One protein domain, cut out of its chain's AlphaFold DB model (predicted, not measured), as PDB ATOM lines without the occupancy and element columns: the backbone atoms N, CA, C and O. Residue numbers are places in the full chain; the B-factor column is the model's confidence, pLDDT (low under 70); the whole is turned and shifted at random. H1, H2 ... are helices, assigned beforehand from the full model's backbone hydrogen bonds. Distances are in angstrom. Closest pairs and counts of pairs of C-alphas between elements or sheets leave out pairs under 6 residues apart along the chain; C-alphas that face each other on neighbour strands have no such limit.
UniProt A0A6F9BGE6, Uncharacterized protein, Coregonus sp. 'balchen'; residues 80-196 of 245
ATOM      1  N   HIS A  80     -31.512  23.886  40.008       94.31
ATOM      2  CA  HIS A  80     -32.343  24.090  41.198       94.31
ATOM      3  C   HIS A  80     -33.778  24.476  40.787       94.31
ATOM      4  O   HIS A  80     -34.027  25.642  40.462       94.31
ATOM      5  N   PRO A  81     -34.739  23.529  40.780       94.88
ATOM      6  CA  PRO A  81     -36.057  23.741  40.180       94.88
ATOM      7  C   PRO A  81     -36.857  24.886  40.800       94.88
ATOM      8  O   PRO A  81     -37.426  25.699  40.074       94.88
ATOM      9  N   GLU A  82     -36.896  24.978  42.129       94.94
ATOM     10  CA  GLU A  82     -37.673  25.990  42.853       94.94
ATOM     11  C   GLU A  82     -37.114  27.393  42.654       94.94
ATOM     12  O   GLU A  82     -37.872  28.343  42.461       94.94
ATOM     13  N   GLU A  83     -35.788  27.521  42.671       94.06
ATOM     14  CA  GLU A  83     -35.117  28.795  42.425       94.06
ATOM     15  C   GLU A  83     -35.373  29.259  40.992       94.06
ATOM     16  O   GLU A  83     -35.702  30.424  40.766       94.06
ATOM     17  N   TRP A  84     -35.307  28.341  40.022       94.75
ATOM     18  CA  TRP A  84     -35.593  28.661  38.626       94.75
ATOM     19  C   TRP A  84     -37.063  29.019  38.394       94.75
ATOM     20  O   TRP A  84     -37.366  29.989  37.694       94.75
ATOM     21  N   ALA A  85     -37.988  28.281  39.012       93.81
ATOM     22  CA  ALA A  85     -39.412  28.593  38.981       93.81
ATOM     23  C   ALA A  85     -39.688  29.987  39.547       93.81
ATOM     24  O   ALA A  85     -40.338  30.789  38.883       93.81
ATOM     25  N   CYS A  86     -39.128  30.310  40.715       91.50
ATOM     26  CA  CYS A  86     -39.256  31.633  41.323       91.50
ATOM     27  C   CYS A  86     -38.677  32.730  40.417       91.50
ATOM     28  O   CYS A  86     -39.341  33.729  40.141       91.50
ATOM     29  N   ARG A  87     -37.472  32.513  39.879       89.75
ATOM     30  CA  ARG A  87     -36.783  33.468  39.000       89.75
ATOM     31  C   ARG A  87     -37.561  33.773  37.724       89.75
ATOM     32  O   ARG A  87     -37.504  34.896  37.235       89.75
ATOM     33  N   THR A  88     -38.250  32.783  37.165       90.69
ATOM     34  CA  THR A  88     -38.957  32.910  35.880       90.69
ATOM     35  C   THR A  88     -40.438  33.253  36.022       90.69
ATOM     36  O   THR A  88     -41.103  33.519  35.026       90.69
ATOM     37  N   HIS A  89     -40.951  33.310  37.250       84.12
ATOM     38  CA  HIS A  89     -42.376  33.461  37.536       84.12
ATOM     39  C   HIS A  89     -42.994  34.757  36.986       84.12
ATOM     40  O   HIS A  89     -44.081  34.737  36.410       84.12
ATOM     41  N   TYR A  90     -42.269  35.875  37.091       77.44
ATOM     42  CA  TYR A  90     -42.760  37.210  36.721       77.44
ATOM     43  C   TYR A  90     -41.977  37.873  35.581       77.44
ATOM     44  O   TYR A  90     -42.075  39.082  35.378       77.44
ATOM     45  N   ILE A  91     -41.201  37.111  34.806       81.56
ATOM     46  CA  ILE A  91     -40.352  37.695  33.749       81.56
ATOM     47  C   ILE A  91     -41.151  38.234  32.549       81.56
ATOM     48  O   ILE A  91     -40.585  38.926  31.707       81.56
ATOM     49  N   TYR A  92     -42.454  37.940  32.459       74.62
ATOM     50  CA  TYR A  92     -43.311  38.371  31.353       74.62
ATOM     51  C   TYR A  92     -44.356  39.388  31.803       74.62
ATOM     52  O   TYR A  92     -45.387  39.033  32.374       74.62
ATOM     53  N   ILE A  93     -44.129  40.651  31.447       78.94
ATOM     54  CA  ILE A  93     -45.091  41.752  31.606       78.94
ATOM     55  C   ILE A  93     -45.655  42.093  30.222       78.94
ATOM     56  O   ILE A  93     -45.497  43.196  29.708       78.94
ATOM     57  N   TRP A  94     -46.224  41.093  29.550       86.44
ATOM     58  CA  TRP A  94     -46.793  41.282  28.218       86.44
ATOM     59  C   TRP A  94     -48.277  41.617  28.328       86.44
ATOM     60  O   TRP A  94     -49.052  40.817  28.849       86.44
ATOM     61  N   THR A  95     -48.663  42.797  27.857       86.44
ATOM     62  CA  THR A  95     -50.007  43.350  28.070       86.44
ATOM     63  C   THR A  95     -50.953  43.128  26.898       86.44
ATOM     64  O   THR A  95     -52.158  43.285  27.078       86.44
ATOM     65  N   GLU A  96     -50.445  42.765  25.715       87.00
ATOM     66  CA  GLU A  96     -51.315  42.532  24.560       87.00
ATOM     67  C   GLU A  96     -52.191  41.288  24.793       87.00
ATOM     68  O   GLU A  96     -51.670  40.213  25.130       87.00
ATOM     69  N   PRO A  97     -53.518  41.398  24.598       87.38
ATOM     70  CA  PRO A  97     -54.420  40.256  24.663       87.38
ATOM     71  C   PRO A  97     -54.027  39.175  23.652       87.38
ATOM     72  O   PRO A  97     -53.635  39.474  22.523       87.38
ATOM     73  N   HIS A  98     -54.175  37.908  24.030       85.44
ATOM     74  CA  HIS A  98     -53.929  36.779  23.128       85.44
ATOM     75  C   HIS A  98     -54.896  36.813  21.934       85.44
ATOM     76  O   HIS A  98     -54.480  36.914  20.780       85.44
ATOM     77  N   ASN A  99     -56.200  36.847  22.220       74.94
ATOM     78  CA  ASN A  99     -57.268  36.860  21.222       74.94
ATOM     79  C   ASN A  99     -57.612  38.280  20.744       74.94
ATOM     80  O   ASN A  99     -58.778  38.679  20.744       74.94
ATOM     81  N   ARG A 100     -56.618  39.072  20.326       69.00
ATOM     82  CA  ARG A 100     -56.880  40.355  19.653       69.00
ATOM     83  C   ARG A 100     -57.438  40.076  18.249       69.00
ATOM     84  O   ARG A 100     -56.712  40.110  17.258       69.00
ATOM     85  N   TYR A 101     -58.721  39.721  18.176       57.81
ATOM     86  CA  TYR A 101     -59.415  39.438  16.924       57.81
ATOM     87  C   TYR A 101     -59.338  40.650  15.995       57.81
ATOM     88  O   TYR A 101     -59.510  41.792  16.421       57.81
ATOM     89  N   THR A 102     -59.118  40.402  14.706       50.06
ATOM     90  CA  THR A 102     -59.335  41.401  13.661       50.06
ATOM     91  C   THR A 102     -60.840  41.657  13.586       50.06
ATOM     92  O   THR A 102     -61.574  40.919  12.931       50.06
ATOM     93  N   VAL A 103     -61.339  42.653  14.319       47.81
ATOM     94  CA  VAL A 103     -62.733  43.082  14.177       47.81
ATOM     95  C   VAL A 103     -62.850  43.788  12.831       47.81
ATOM     96  O   VAL A 103     -62.475  44.950  12.684       47.81
ATOM     97  N   HIS A 104     -63.372  43.087  11.829       50.16
ATOM     98  CA  HIS A 104     -63.891  43.749  10.644       50.16
ATOM     99  C   HIS A 104     -65.225  44.416  11.009       50.16
ATOM    100  O   HIS A 104     -66.222  43.745  11.246       50.16
ATOM    101  N   TYR A 105     -65.197  45.751  11.039       52.03
ATOM    102  CA  TYR A 105     -66.327  46.682  11.101       52.03
ATOM    103  C   TYR A 105     -67.296  46.539  12.285       52.03
ATOM    104  O   TYR A 105     -68.369  45.953  12.173       52.03
ATOM    105  N   THR A 106     -67.016  47.264  13.367       46.88
ATOM    106  CA  THR A 106     -68.078  47.877  14.176       46.88
ATOM    107  C   THR A 106     -67.807  49.369  14.322       46.88
ATOM    108  O   THR A 106     -66.673  49.810  14.508       46.88
ATOM    109  N   TYR A 107     -68.866  50.156  14.132       54.59
ATOM    110  CA  TYR A 107     -68.847  51.614  14.121       54.59
ATOM    111  C   TYR A 107     -68.598  52.124  15.549       54.59
ATOM    112  O   TYR A 107     -69.534  52.348  16.312       54.59
ATOM    113  N   SER A 108     -67.326  52.235  15.930       52.59
ATOM    114  CA  SER A 108     -66.891  52.933  17.138       52.59
ATOM    115  C   SER A 108     -66.509  54.370  16.767       52.59
ATOM    116  O   SER A 108     -65.835  54.556  15.750       52.59
ATOM    117  N   PRO A 109     -66.890  55.390  17.559       61.97
ATOM    118  CA  PRO A 109     -66.487  56.777  17.314       61.97
ATOM    119  C   PRO A 109     -64.962  56.990  17.383       61.97
ATOM    120  O   PRO A 109     -64.476  58.001  16.885       61.97
ATOM    121  N   GLU A 110     -64.210  56.024  17.928       57.59
ATOM    122  CA  GLU A 110     -62.739  56.024  18.000       57.59
ATOM    123  C   GLU A 110     -62.065  55.134  16.929       57.59
ATOM    124  O   GLU A 110     -60.844  55.002  16.900       57.59
ATOM    125  N   GLY A 111     -62.847  54.553  16.008       53.50
ATOM    126  CA  GLY A 111     -62.375  53.613  14.984       53.50
ATOM    127  C   GLY A 111     -62.230  52.167  15.498       53.50
ATOM    128  O   GLY A 111     -62.262  51.927  16.706       53.50
ATOM    129  N   PRO A 112     -62.134  51.156  14.610       56.22
ATOM    130  CA  PRO A 112     -61.912  49.773  15.024       56.22
ATOM    131  C   PRO A 112     -60.530  49.627  15.673       56.22
ATOM    132  O   PRO A 112     -59.527  50.032  15.088       56.22
ATOM    133  N   LEU A 113     -60.461  48.991  16.845       56.47
ATOM    134  CA  LEU A 113     -59.200  48.469  17.374       56.47
ATOM    135  C   LEU A 113     -58.739  47.346  16.440       56.47
ATOM    136  O   LEU A 113     -59.243  46.224  16.492       56.47
ATOM    137  N   GLU A 114     -57.824  47.670  15.533       65.50
ATOM    138  CA  GLU A 114     -57.346  46.739  14.515       65.50
ATOM    139  C   GLU A 114     -56.593  45.586  15.198       65.50
ATOM    140  O   GLU A 114     -55.645  45.805  15.958       65.50
ATOM    141  N   GLY A 115     -57.068  44.352  15.022       72.31
ATOM    142  CA  GLY A 115     -56.349  43.155  15.460       72.31
ATOM    143  C   GLY A 115     -55.143  42.873  14.570       72.31
ATOM    144  O   GLY A 115     -55.059  43.378  13.452       72.31
ATOM    145  N   PHE A 116     -54.203  42.052  15.040       81.62
ATOM    146  CA  PHE A 116     -53.017  41.742  14.243       81.62
ATOM    147  C   PHE A 116     -53.392  40.935  12.996       81.62
ATOM    148  O   PHE A 116     -54.105  39.931  13.074       81.62
ATOM    149  N   HIS A 117     -52.890  41.355  11.833       81.69
ATOM    150  CA  HIS A 117     -53.113  40.638  10.582       81.69
ATOM    151  C   HIS A 117     -52.596  39.183  10.700       81.69
ATOM    152  O   HIS A 117     -51.522  38.972  11.272       81.69
ATOM    153  N   PRO A 118     -53.295  38.157  10.165       82.19
ATOM    154  CA  PRO A 118     -52.917  36.754  10.359       82.19
ATOM    155  C   PRO A 118     -51.488  36.379   9.950       82.19
ATOM    156  O   PRO A 118     -50.892  35.507  10.569       82.19
ATOM    157  N   GLY A 119     -50.937  37.043   8.934       82.81
ATOM    158  CA  GLY A 119     -49.557  36.842   8.474       82.81
ATOM    159  C   GLY A 119     -48.535  37.834   9.037       82.81
ATOM    160  O   GLY A 119     -47.451  37.951   8.477       82.81
ATOM    161  N   SER A 120     -48.894  38.615  10.056       85.75
ATOM    162  CA  SER A 120     -48.022  39.655  10.616       85.75
ATOM    163  C   SER A 120     -47.021  39.103  11.631       85.75
ATOM    164  O   SER A 120     -47.297  38.124  12.331       85.75
ATOM    165  N   TRP A 121     -45.871  39.767  11.749       87.38
ATOM    166  CA  TRP A 121     -44.884  39.450  12.784       87.38
ATOM    167  C   TRP A 121     -45.401  39.781  14.180       87.38
ATOM    168  O   TRP A 121     -45.029  39.114  15.136       87.38
ATOM    169  N   GLU A 122     -46.294  40.756  14.300       87.44
ATOM    170  CA  GLU A 122     -46.948  41.147  15.542       87.44
ATOM    171  C   GLU A 122     -47.813  40.011  16.089       87.44
ATOM    172  O   GLU A 122     -47.749  39.708  17.280       87.44
ATOM    173  N   ARG A 123     -48.561  39.316  15.221       86.12
ATOM    174  CA  ARG A 123     -49.313  38.121  15.624       86.12
ATOM    175  C   ARG A 123     -48.379  37.008  16.096       86.12
ATOM    176  O   ARG A 123     -48.644  36.408  17.134       86.12
ATOM    177  N   VAL A 124     -47.304  36.742  15.352       87.50
ATOM    178  CA  VAL A 124     -46.310  35.716  15.716       87.50
ATOM    179  C   VAL A 124     -45.645  36.056  17.050       87.50
ATOM    180  O   VAL A 124     -45.569  35.209  17.932       87.50
ATOM    181  N   ALA A 125     -45.217  37.305  17.235       87.88
ATOM    182  CA  ALA A 125     -44.613  37.773  18.475       87.88
ATOM    183  C   ALA A 125     -45.593  37.672  19.650       87.88
ATOM    184  O   ALA A 125     -45.205  37.198  20.713       87.88
ATOM    185  N   ASN A 126     -46.860  38.058  19.463       88.56
ATOM    186  CA  ASN A 126     -47.884  37.924  20.497       88.56
ATOM    187  C   ASN A 126     -48.055  36.456  20.913       88.56
ATOM    188  O   ASN A 126     -47.994  36.153  22.102       88.56
ATOM    189  N   GLU A 127     -48.189  35.541  19.950       88.38
ATOM    190  CA  GLU A 127     -48.297  34.102  20.220       88.38
ATOM    191  C   GLU A 127     -47.084  33.584  21.003       88.38
ATOM    192  O   GLU A 127     -47.239  32.977  22.062       88.38
ATOM    193  N   GLU A 128     -45.867  33.887  20.546       89.25
ATOM    194  CA  GLU A 128     -44.635  33.473  21.224       89.25
ATOM    195  C   GLU A 128     -44.550  34.033  22.649       89.25
ATOM    196  O   GLU A 128     -44.175  33.310  23.573       89.25
ATOM    197  N   MET A 129     -44.943  35.292  22.864       89.44
ATOM    198  CA  MET A 129     -44.983  35.908  24.193       89.44
ATOM    199  C   MET A 129     -46.013  35.242  25.108       89.44
ATOM    200  O   MET A 129     -45.767  35.096  26.311       89.44
ATOM    201  N   TRP A 130     -47.163  34.824  24.577       91.69
ATOM    202  CA  TRP A 130     -48.135  34.031  25.324       91.69
ATOM    203  C   TRP A 130     -47.550  32.667  25.677       91.69
ATOM    204  O   TRP A 130     -47.384  32.385  26.863       91.69
ATOM    205  N   GLN A 131     -47.110  31.875  24.702       91.25
ATOM    206  CA  GLN A 131     -46.531  30.548  24.949       91.25
ATOM    207  C   GLN A 131     -45.341  30.579  25.918       91.25
ATOM    208  O   GLN A 131     -45.178  29.669  26.735       91.25
ATOM    209  N   ALA A 132     -44.538  31.645  25.893       91.31
ATOM    210  CA  ALA A 132     -43.386  31.802  26.767       91.31
ATOM    211  C   ALA A 132     -43.739  31.725  28.265       91.31
ATOM    212  O   ALA A 132     -42.986  31.119  29.026       91.31
ATOM    213  N   ARG A 133     -44.921  32.206  28.682       92.38
ATOM    214  CA  ARG A 133     -45.390  32.124  30.082       92.38
ATOM    215  C   ARG A 133     -45.392  30.696  30.624       92.38
ATOM    216  O   ARG A 133     -45.103  30.486  31.795       92.38
ATOM    217  N   MET A 134     -45.671  29.715  29.768       93.31
ATOM    218  CA  MET A 134     -45.762  28.304  30.143       93.31
ATOM    219  C   MET A 134     -44.442  27.540  30.038       93.31
ATOM    220  O   MET A 134     -44.379  26.388  30.473       93.31
ATOM    221  N   LYS A 135     -43.380  28.136  29.478       93.69
ATOM    222  CA  LYS A 135     -42.145  27.403  29.157       93.69
ATOM    223  C   LYS A 135     -41.470  26.806  30.385       93.69
ATOM    224  O   LYS A 135     -41.027  25.665  30.314       93.69
ATOM    225  N   THR A 136     -41.431  27.518  31.513       95.94
ATOM    226  CA  THR A 136     -40.867  26.957  32.752       95.94
ATOM    227  C   THR A 136     -41.690  25.780  33.262       95.94
ATOM    228  O   THR A 136     -41.124  24.733  33.569       95.94
ATOM    229  N   ALA A 137     -43.020  25.910  33.313       96.88
ATOM    230  CA  ALA A 137     -43.896  24.826  33.754       96.88
ATOM    231  C   ALA A 137     -43.740  23.582  32.861       96.88
ATOM    232  O   ALA A 137     -43.633  22.463  33.370       96.88
ATOM    233  N   PHE A 138     -43.637  23.788  31.545       96.25
ATOM    234  CA  PHE A 138     -43.396  22.731  30.564       96.25
ATOM    235  C   PHE A 138     -42.030  22.068  30.736       96.25
ATOM    236  O   PHE A 138     -41.944  20.846  30.778       96.25
ATOM    237  N   PHE A 139     -40.966  22.855  30.884       95.94
ATOM    238  CA  PHE A 139     -39.618  22.338  31.095       95.94
ATOM    239  C   PHE A 139     -39.528  21.458  32.345       95.94
ATOM    240  O   PHE A 139     -38.952  20.377  32.298       95.94
ATOM    241  N   LEU A 140     -40.141  21.884  33.451       97.62
ATOM    242  CA  LEU A 140     -40.173  21.100  34.685       97.62
ATOM    243  C   LEU A 140     -40.970  19.800  34.525       97.62
ATOM    244  O   LEU A 140     -40.561  18.769  35.054       97.62
ATOM    245  N   PHE A 141     -42.075  19.836  33.775       97.50
ATOM    246  CA  PHE A 141     -42.860  18.644  33.444       97.50
ATOM    247  C   PHE A 141     -42.046  17.641  32.618       97.50
ATOM    248  O   PHE A 141     -41.983  16.459  32.948       97.50
ATOM    249  N   ASP A 142     -41.407  18.114  31.550       96.31
ATOM    250  CA  ASP A 142     -40.593  17.293  30.655       96.31
ATOM    251  C   ASP A 142     -39.353  16.734  31.374       96.31
ATOM    252  O   ASP A 142     -39.033  15.551  31.235       96.31
ATOM    253  N   LEU A 143     -38.713  17.528  32.239       95.31
ATOM    254  CA  LEU A 143     -37.640  17.051  33.110       95.31
ATOM    255  C   LEU A 143     -38.131  15.928  34.040       95.31
ATOM    256  O   LEU A 143     -37.459  14.903  34.161       95.31
ATOM    257  N   ALA A 144     -39.314  16.075  34.647       95.75
ATOM    258  CA  ALA A 144     -39.917  15.048  35.500       95.75
ATOM    259  C   ALA A 144     -40.190  13.733  34.746       95.75
ATOM    260  O   ALA A 144     -39.997  12.644  35.292       95.75
ATOM    261  N   GLU A 145     -40.620  13.809  33.485       94.81
ATOM    262  CA  GLU A 145     -40.858  12.626  32.648       94.81
ATOM    263  C   GLU A 145     -39.563  11.854  32.355       94.81
ATOM    264  O   GLU A 145     -39.588  10.621  32.315       94.81
ATOM    265  N   ARG A 146     -38.432  12.555  32.206       92.88
ATOM    266  CA  ARG A 146     -37.128  11.968  31.850       92.88
ATOM    267  C   ARG A 146     -36.385  11.362  33.034       92.88
ATOM    268  O   ARG A 146     -35.680  10.367  32.859       92.88
ATOM    269  N   ILE A 147     -36.522  11.940  34.227       91.19
ATOM    270  CA  ILE A 147     -35.823  11.435  35.412       91.19
ATOM    271  C   ILE A 147     -36.562  10.260  36.067       91.19
ATOM    272  O   ILE A 147     -37.779  10.078  35.934       91.19
ATOM    273  N   GLN A 148     -35.798   9.455  36.803       85.94
ATOM    274  CA  GLN A 148     -36.290   8.361  37.637       85.94
ATOM    275  C   GLN A 148     -35.850   8.597  39.083       85.94
ATOM    276  O   GLN A 148     -34.749   9.087  39.318       85.94
ATOM    277  N   GLY A 149     -36.688   8.205  40.043       82.50
ATOM    278  CA  GLY A 149     -36.353   8.276  41.463       82.50
ATOM    279  C   GLY A 149     -36.648   9.630  42.114       82.50
ATOM    280  O   GLY A 149     -37.653  10.277  41.816       82.50
ATOM    281  N   GLU A 150     -35.803  10.002  43.074       83.75
ATOM    282  CA  GLU A 150     -36.029  11.129  43.978       83.75
ATOM    283  C   GLU A 150     -36.161  12.465  43.228       83.75
ATOM    284  O   GLU A 150     -35.455  12.741  42.261       83.75
ATOM    285  N   GLY A 151     -37.103  13.304  43.664       88.19
ATOM    286  CA  GLY A 151     -37.345  14.626  43.079       88.19
ATOM    287  C   GLY A 151     -38.341  14.655  41.914       88.19
ATOM    288  O   GLY A 151     -38.900  15.718  41.645       88.19
ATOM    289  N   LYS A 152     -38.666  13.514  41.288       93.44
ATOM    290  CA  LYS A 152     -39.656  13.435  40.195       93.44
ATOM    291  C   LYS A 152     -41.021  14.014  40.578       93.44
ATOM    292  O   LYS A 152     -41.537  14.901  39.901       93.44
ATOM    293  N   ASP A 153     -41.573  13.571  41.701       92.62
ATOM    294  CA  ASP A 153     -42.898  14.007  42.161       92.62
ATOM    295  C   ASP A 153     -42.909  15.494  42.537       92.62
ATOM    296  O   ASP A 153     -43.920  16.184  42.415       92.62
ATOM    297  N   ARG A 154     -41.757  16.009  42.983       93.38
ATOM    298  CA  ARG A 154     -41.558  17.426  43.297       93.38
ATOM    299  C   ARG A 154     -41.545  18.288  42.036       93.38
ATOM    300  O   ARG A 154     -42.164  19.347  42.041       93.38
ATOM    301  N   LEU A 155     -40.941  17.814  40.948       96.12
ATOM    302  CA  LEU A 155     -41.005  18.493  39.652       96.12
ATOM    303  C   LEU A 155     -42.427  18.510  39.073       96.12
ATOM    304  O   LEU A 155     -42.860  19.554  38.586       96.12
ATOM    305  N   PHE A 156     -43.179  17.403  39.168       96.19
ATOM    306  CA  PHE A 156     -44.588  17.395  38.748       96.19
ATOM    307  C   PHE A 156     -45.442  18.366  39.560       96.19
ATOM    308  O   PHE A 156     -46.264  19.073  38.983       96.19
ATOM    309  N   GLU A 157     -45.244  18.439  40.879       96.00
ATOM    310  CA  GLU A 157     -45.964  19.388  41.735       96.00
ATOM    311  C   GLU A 157     -45.635  20.843  41.384       96.00
ATOM    312  O   GLU A 157     -46.543  21.671  41.270       96.00
ATOM    313  N   LEU A 158     -44.355  21.158  41.165       96.44
ATOM    314  CA  LEU A 158     -43.927  22.509  40.811       96.44
ATOM    315  C   LEU A 158     -44.487  22.920  39.444       96.44
ATOM    316  O   LEU A 158     -45.033  24.012  39.297       96.44
ATOM    317  N   SER A 159     -44.428  22.014  38.468       97.56
ATOM    318  CA  SER A 159     -45.036  22.203  37.152       97.56
ATOM    319  C   SER A 159     -46.550  22.425  37.243       97.56
ATOM    320  O   SER A 159     -47.052  23.412  36.709       97.56
ATOM    321  N   TYR A 160     -47.274  21.564  37.970       97.88
ATOM    322  CA  TYR A 160     -48.712  21.712  38.216       97.88
ATOM    323  C   TYR A 160     -49.049  23.067  38.842       97.88
ATOM    324  O   TYR A 160     -49.967  23.743  38.382       97.88
ATOM    325  N   THR A 161     -48.291  23.476  39.861       96.69
ATOM    326  CA  THR A 161     -48.512  24.737  40.578       96.69
ATOM    327  C   THR A 161     -48.370  25.930  39.642       96.69
ATOM    328  O   THR A 161     -49.262  26.776  39.595       96.69
ATOM    329  N   LEU A 162     -47.302  25.960  38.838       96.56
ATOM    330  CA  LEU A 162     -47.079  27.020  37.857       96.56
ATOM    331  C   LEU A 162     -48.166  27.039  36.779       96.56
ATOM    332  O   LEU A 162     -48.727  28.096  36.503       96.56
ATOM    333  N   TYR A 163     -48.499  25.884  36.190       97.62
ATOM    334  CA  TYR A 163     -49.566  25.797  35.191       97.62
ATOM    335  C   TYR A 163     -50.886  26.330  35.734       97.62
ATOM    336  O   TYR A 163     -51.534  27.148  35.083       97.62
ATOM    337  N   LYS A 164     -51.267  25.871  36.928       96.94
ATOM    338  CA  LYS A 164     -52.515  26.252  37.574       96.94
ATOM    339  C   LYS A 164     -52.565  27.752  37.818       96.94
ATOM    340  O   LYS A 164     -53.530  28.390  37.420       96.94
ATOM    341  N   GLU A 165     -51.511  28.318  38.392       95.56
ATOM    342  CA  GLU A 165     -51.454  29.750  38.668       95.56
ATOM    343  C   GLU A 165     -51.545  30.598  37.391       95.56
ATOM    344  O   GLU A 165     -52.260  31.600  37.356       95.56
ATOM    345  N   ILE A 166     -50.843  30.202  36.324       94.25
ATOM    346  CA  ILE A 166     -50.863  30.941  35.057       94.25
ATOM    347  C   ILE A 166     -52.251  30.863  34.409       94.25
ATOM    348  O   ILE A 166     -52.750  31.890  33.945       94.25
ATOM    349  N   VAL A 167     -52.872  29.677  34.388       95.62
ATOM    350  CA  VAL A 167     -54.227  29.473  33.850       95.62
ATOM    351  C   VAL A 167     -55.263  30.248  34.662       95.62
ATOM    352  O   VAL A 167     -56.088  30.937  34.078       95.62
ATOM    353  N   GLU A 168     -55.205  30.207  35.994       94.69
ATOM    354  CA  GLU A 168     -56.167  30.902  36.864       94.69
ATOM    355  C   GLU A 168     -56.039  32.433  36.795       94.69
ATOM    356  O   GLU A 168     -57.007  33.146  37.064       94.69
ATOM    357  N   ARG A 169     -54.868  32.960  36.415       92.31
ATOM    358  CA  ARG A 169     -54.628  34.407  36.285       92.31
ATOM    359  C   ARG A 169     -55.187  35.017  34.993       92.31
ATOM    360  O   ARG A 169     -55.373  36.230  34.945       92.31
ATOM    361  N   HIS A 170     -55.423  34.226  33.949       90.81
ATOM    362  CA  HIS A 170     -55.787  34.740  32.623       90.81
ATOM    363  C   HIS A 170     -57.106  34.127  32.138       90.81
ATOM    364  O   HIS A 170     -57.404  32.976  32.422       90.81
ATOM    365  N   THR A 171     -57.894  34.879  31.371       85.69
ATOM    366  CA  THR A 171     -59.205  34.423  30.872       85.69
ATOM    367  C   THR A 171     -59.176  33.977  29.411       85.69
ATOM    368  O   THR A 171     -59.854  33.020  29.052       85.69
ATOM    369  N   ASP A 172     -58.354  34.617  28.578       85.56
ATOM    370  CA  ASP A 172     -58.363  34.446  27.115       85.56
ATOM    371  C   ASP A 172     -57.091  33.780  26.585       85.56
ATOM    372  O   ASP A 172     -56.536  34.181  25.567       85.56
ATOM    373  N   TYR A 173     -56.592  32.782  27.303       92.31
ATOM    374  CA  TYR A 173     -55.312  32.146  27.013       92.31
ATOM    375  C   TYR A 173     -55.366  31.099  25.873       92.31
ATOM    376  O   TYR A 173     -56.441  30.566  25.570       92.31
ATOM    377  N   PRO A 174     -54.203  30.749  25.277       93.69
ATOM    378  CA  PRO A 174     -54.088  29.695  24.268       93.69
ATOM    379  C   PRO A 174     -54.707  28.347  24.694       93.69
ATOM    380  O   PRO A 174     -54.421  27.869  25.796       93.69
ATOM    381  N   PRO A 175     -55.490  27.661  23.837       93.62
ATOM    382  CA  PRO A 175     -56.159  26.405  24.197       93.62
ATOM    383  C   PRO A 175     -55.229  25.324  24.760       93.62
ATOM    384  O   PRO A 175     -55.586  24.626  25.709       93.62
ATOM    385  N   ASN A 176     -54.005  25.203  24.236       94.94
ATOM    386  CA  ASN A 176     -53.033  24.196  24.673       94.94
ATOM    387  C   ASN A 176     -52.656  24.296  26.165       94.94
ATOM    388  O   ASN A 176     -52.180  23.314  26.735       94.94
ATOM    389  N   TRP A 177     -52.890  25.433  26.821       96.81
ATOM    390  CA  TRP A 177     -52.666  25.580  28.260       96.81
ATOM    391  C   TRP A 177     -53.606  24.706  29.090       96.81
ATOM    392  O   TRP A 177     -53.157  24.104  30.064       96.81
ATOM    393  N   ASP A 178     -54.869  24.568  28.671       97.81
ATOM    394  CA  ASP A 178     -55.820  23.662  29.320       97.81
ATOM    395  C   ASP A 178     -55.314  22.216  29.237       97.81
ATOM    396  O   ASP A 178     -55.230  21.504  30.238       97.81
ATOM    397  N   ARG A 179     -54.875  21.793  28.047       97.69
ATOM    398  CA  ARG A 179     -54.295  20.459  27.847       97.69
ATOM    399  C   ARG A 179     -53.075  20.222  28.739       97.69
ATOM    400  O   ARG A 179     -52.959  19.153  29.336       97.69
ATOM    401  N   ASN A 180     -52.181  21.202  28.843       97.94
ATOM    402  CA  ASN A 180     -50.973  21.087  29.657       97.94
ATOM    403  C   ASN A 180     -51.293  20.969  31.155       97.94
ATOM    404  O   ASN A 180     -50.764  20.081  31.824       97.94
ATOM    405  N   LEU A 181     -52.203  21.800  31.675       98.44
ATOM    406  CA  LEU A 181     -52.638  21.716  33.073       98.44
ATOM    407  C   LEU A 181     -53.360  20.393  33.367       98.44
ATOM    408  O   LEU A 181     -53.161  19.794  34.429       98.44
ATOM    409  N   ALA A 182     -54.158  19.892  32.424       98.31
ATOM    410  CA  ALA A 182     -54.831  18.609  32.576       98.31
ATOM    411  C   ALA A 182     -53.843  17.435  32.679       98.31
ATOM    412  O   ALA A 182     -54.006  16.575  33.551       98.31
ATOM    413  N   LEU A 183     -52.791  17.436  31.851       97.94
ATOM    414  CA  LEU A 183     -51.704  16.453  31.897       97.94
ATOM    415  C   LEU A 183     -50.880  16.563  33.185       97.94
ATOM    416  O   LEU A 183     -50.595  15.545  33.814       97.94
ATOM    417  N   ALA A 184     -50.532  17.780  33.610       97.81
ATOM    418  CA  ALA A 184     -49.823  18.008  34.870       97.81
ATOM    419  C   ALA A 184     -50.623  17.480  36.071       97.81
ATOM    420  O   ALA A 184     -50.075  16.782  36.925       97.81
ATOM    421  N   SER A 185     -51.935  17.731  36.087       97.62
ATOM    422  CA  SER A 185     -52.852  17.217  37.113       97.62
ATOM    423  C   SER A 185     -52.880  15.688  37.147       97.62
ATOM    424  O   SER A 185     -52.835  15.088  38.221       97.62
ATOM    425  N   GLU A 186     -52.929  15.046  35.979       96.25
ATOM    426  CA  GLU A 186     -52.931  13.587  35.856       96.25
ATOM    427  C   GLU A 186     -51.597  12.966  36.302       96.25
ATOM    428  O   GLU A 186     -51.583  11.979  37.041       96.25
ATOM    429  N   LYS A 187     -50.459  13.536  35.894       95.38
ATOM    430  CA  LYS A 187     -49.136  13.042  36.303       95.38
ATOM    431  C   LYS A 187     -48.907  13.206  37.800       95.38
ATOM    432  O   LYS A 187     -48.449  12.263  38.443       95.38
ATOM    433  N   LEU A 188     -49.303  14.345  38.368       95.44
ATOM    434  CA  LEU A 188     -49.243  14.566  39.810       95.44
ATOM    435  C   LEU A 188     -50.151  13.585  40.567       95.44
ATOM    436  O   LEU A 188     -49.724  13.025  41.573       95.44
ATOM    437  N   LEU A 189     -51.353  13.291  40.062       94.62
ATOM    438  CA  LEU A 189     -52.227  12.265  40.646       94.62
ATOM    439  C   LEU A 189     -51.533  10.898  40.690       94.62
ATOM    440  O   LEU A 189     -51.544  10.230  41.724       94.62
ATOM    441  N   ARG A 190     -50.913  10.492  39.577       92.19
ATOM    442  CA  ARG A 190     -50.216   9.203  39.455       92.19
ATOM    443  C   ARG A 190     -48.950   9.120  40.309       92.19
ATOM    444  O   ARG A 190     -48.583   8.019  40.704       92.19
ATOM    445  N   SER A 191     -48.312  10.253  40.612       88.62
ATOM    446  CA  SER A 191     -47.158  10.306  41.521       88.62
ATOM    447  C   SER A 191     -47.506   9.889  42.955       88.62
ATOM    448  O   SER A 191     -46.637   9.476  43.713       88.62
ATOM    449  N   GLY A 192     -48.783   9.981  43.351       81.81
ATOM    450  CA  GLY A 192     -49.224   9.631  44.704       81.81
ATOM    451  C   GLY A 192     -48.739  10.597  45.791       81.81
ATOM    452  O   GLY A 192     -48.870  10.286  46.978       81.81
ATOM    453  N   LYS A 193     -48.199  11.765  45.413       78.25
ATOM    454  CA  LYS A 193     -47.699  12.767  46.353       78.25
ATOM    455  C   LYS A 193     -48.792  13.231  47.319       78.25
ATOM    456  O   LYS A 193     -49.901  13.594  46.921       78.25
ATOM    457  N   GLN A 194     -48.466  13.227  48.610       74.44
ATOM    458  CA  GLN A 194     -49.355  13.721  49.660       74.44
ATOM    459  C   GLN A 194     -49.489  15.250  49.577       74.44
ATOM    460  O   GLN A 194     -48.529  15.935  49.251       74.44
ATOM    461  N   GLY A 195     -50.676  15.782  49.886       84.44
ATOM    462  CA  GLY A 195     -50.953  17.229  49.884       84.44
ATOM    463  C   GLY A 195     -52.044  17.658  48.902       84.44
ATOM    464  O   GLY A 195     -52.720  18.657  49.133       84.44
ATOM    465  N   HIS A 196     -52.313  16.853  47.870       89.94
ATOM    466  CA  HIS A 196     -53.414  17.082  46.937       89.94
ATOM    467  C   HIS A 196     -54.485  15.998  47.065       89.94
ATOM    468  O   HIS A 196     -54.198  14.804  47.121       89.94
TER     469      HIS A 196
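This is residues 80 to 196 of the 245 residues of an uncharacterized protein of Coregonus sp. 'balchen' (UniProt A0A6F9BGE6). H3, H4 and H5 form an up-and-down bundle, each running against the one before, with short H1 packed on H3 and H4. H2 and the loop of residues 89 to 120 lengthen it at one end, where residues 106 to 111 stick out. The printed part has 117 residues, with five named helices, H1 to H5 in order along the chain, holding 66 of them, and no named strand; its class is all helix, and the whole is loose, with a radius of gyration of the C-alphas of 17.7 A and spans of 60 by 23 by 22 A.

Start at H1, residues 81 to 88; it touches H3, residues 135 to 146, closest at C-alphas 85 and 136, 6.6 A, with residues 136 to 140 of H3 alone. H2, residues 121 to 132, meets H3 only through their link. The hub H4, residues 152 to 169, touches H1, H3 and H5, residues 176 to 191. H3 and H4 are a hairpin, closest at C-alphas 137 and 159, 4.4 A. H4 and H5 are another, closest at C-alphas 160 and 184, 5.1 A. In these five helices every O i to N i+4 pair is within hydrogen-bond range.

Find C-alpha 81 at (-36.057, 23.741, 40.180), where H1 begins. H4 spans 26.1 A; H5 spans 22.6 A to C-alpha 191 at (-47.158, 10.306, 41.521).

C-alphas 109 and 149 are farthest apart, 62.0 A. The printed part has no cut; H1 to H2 is a long link, and residues 100 to 114 have pLDDT under 70.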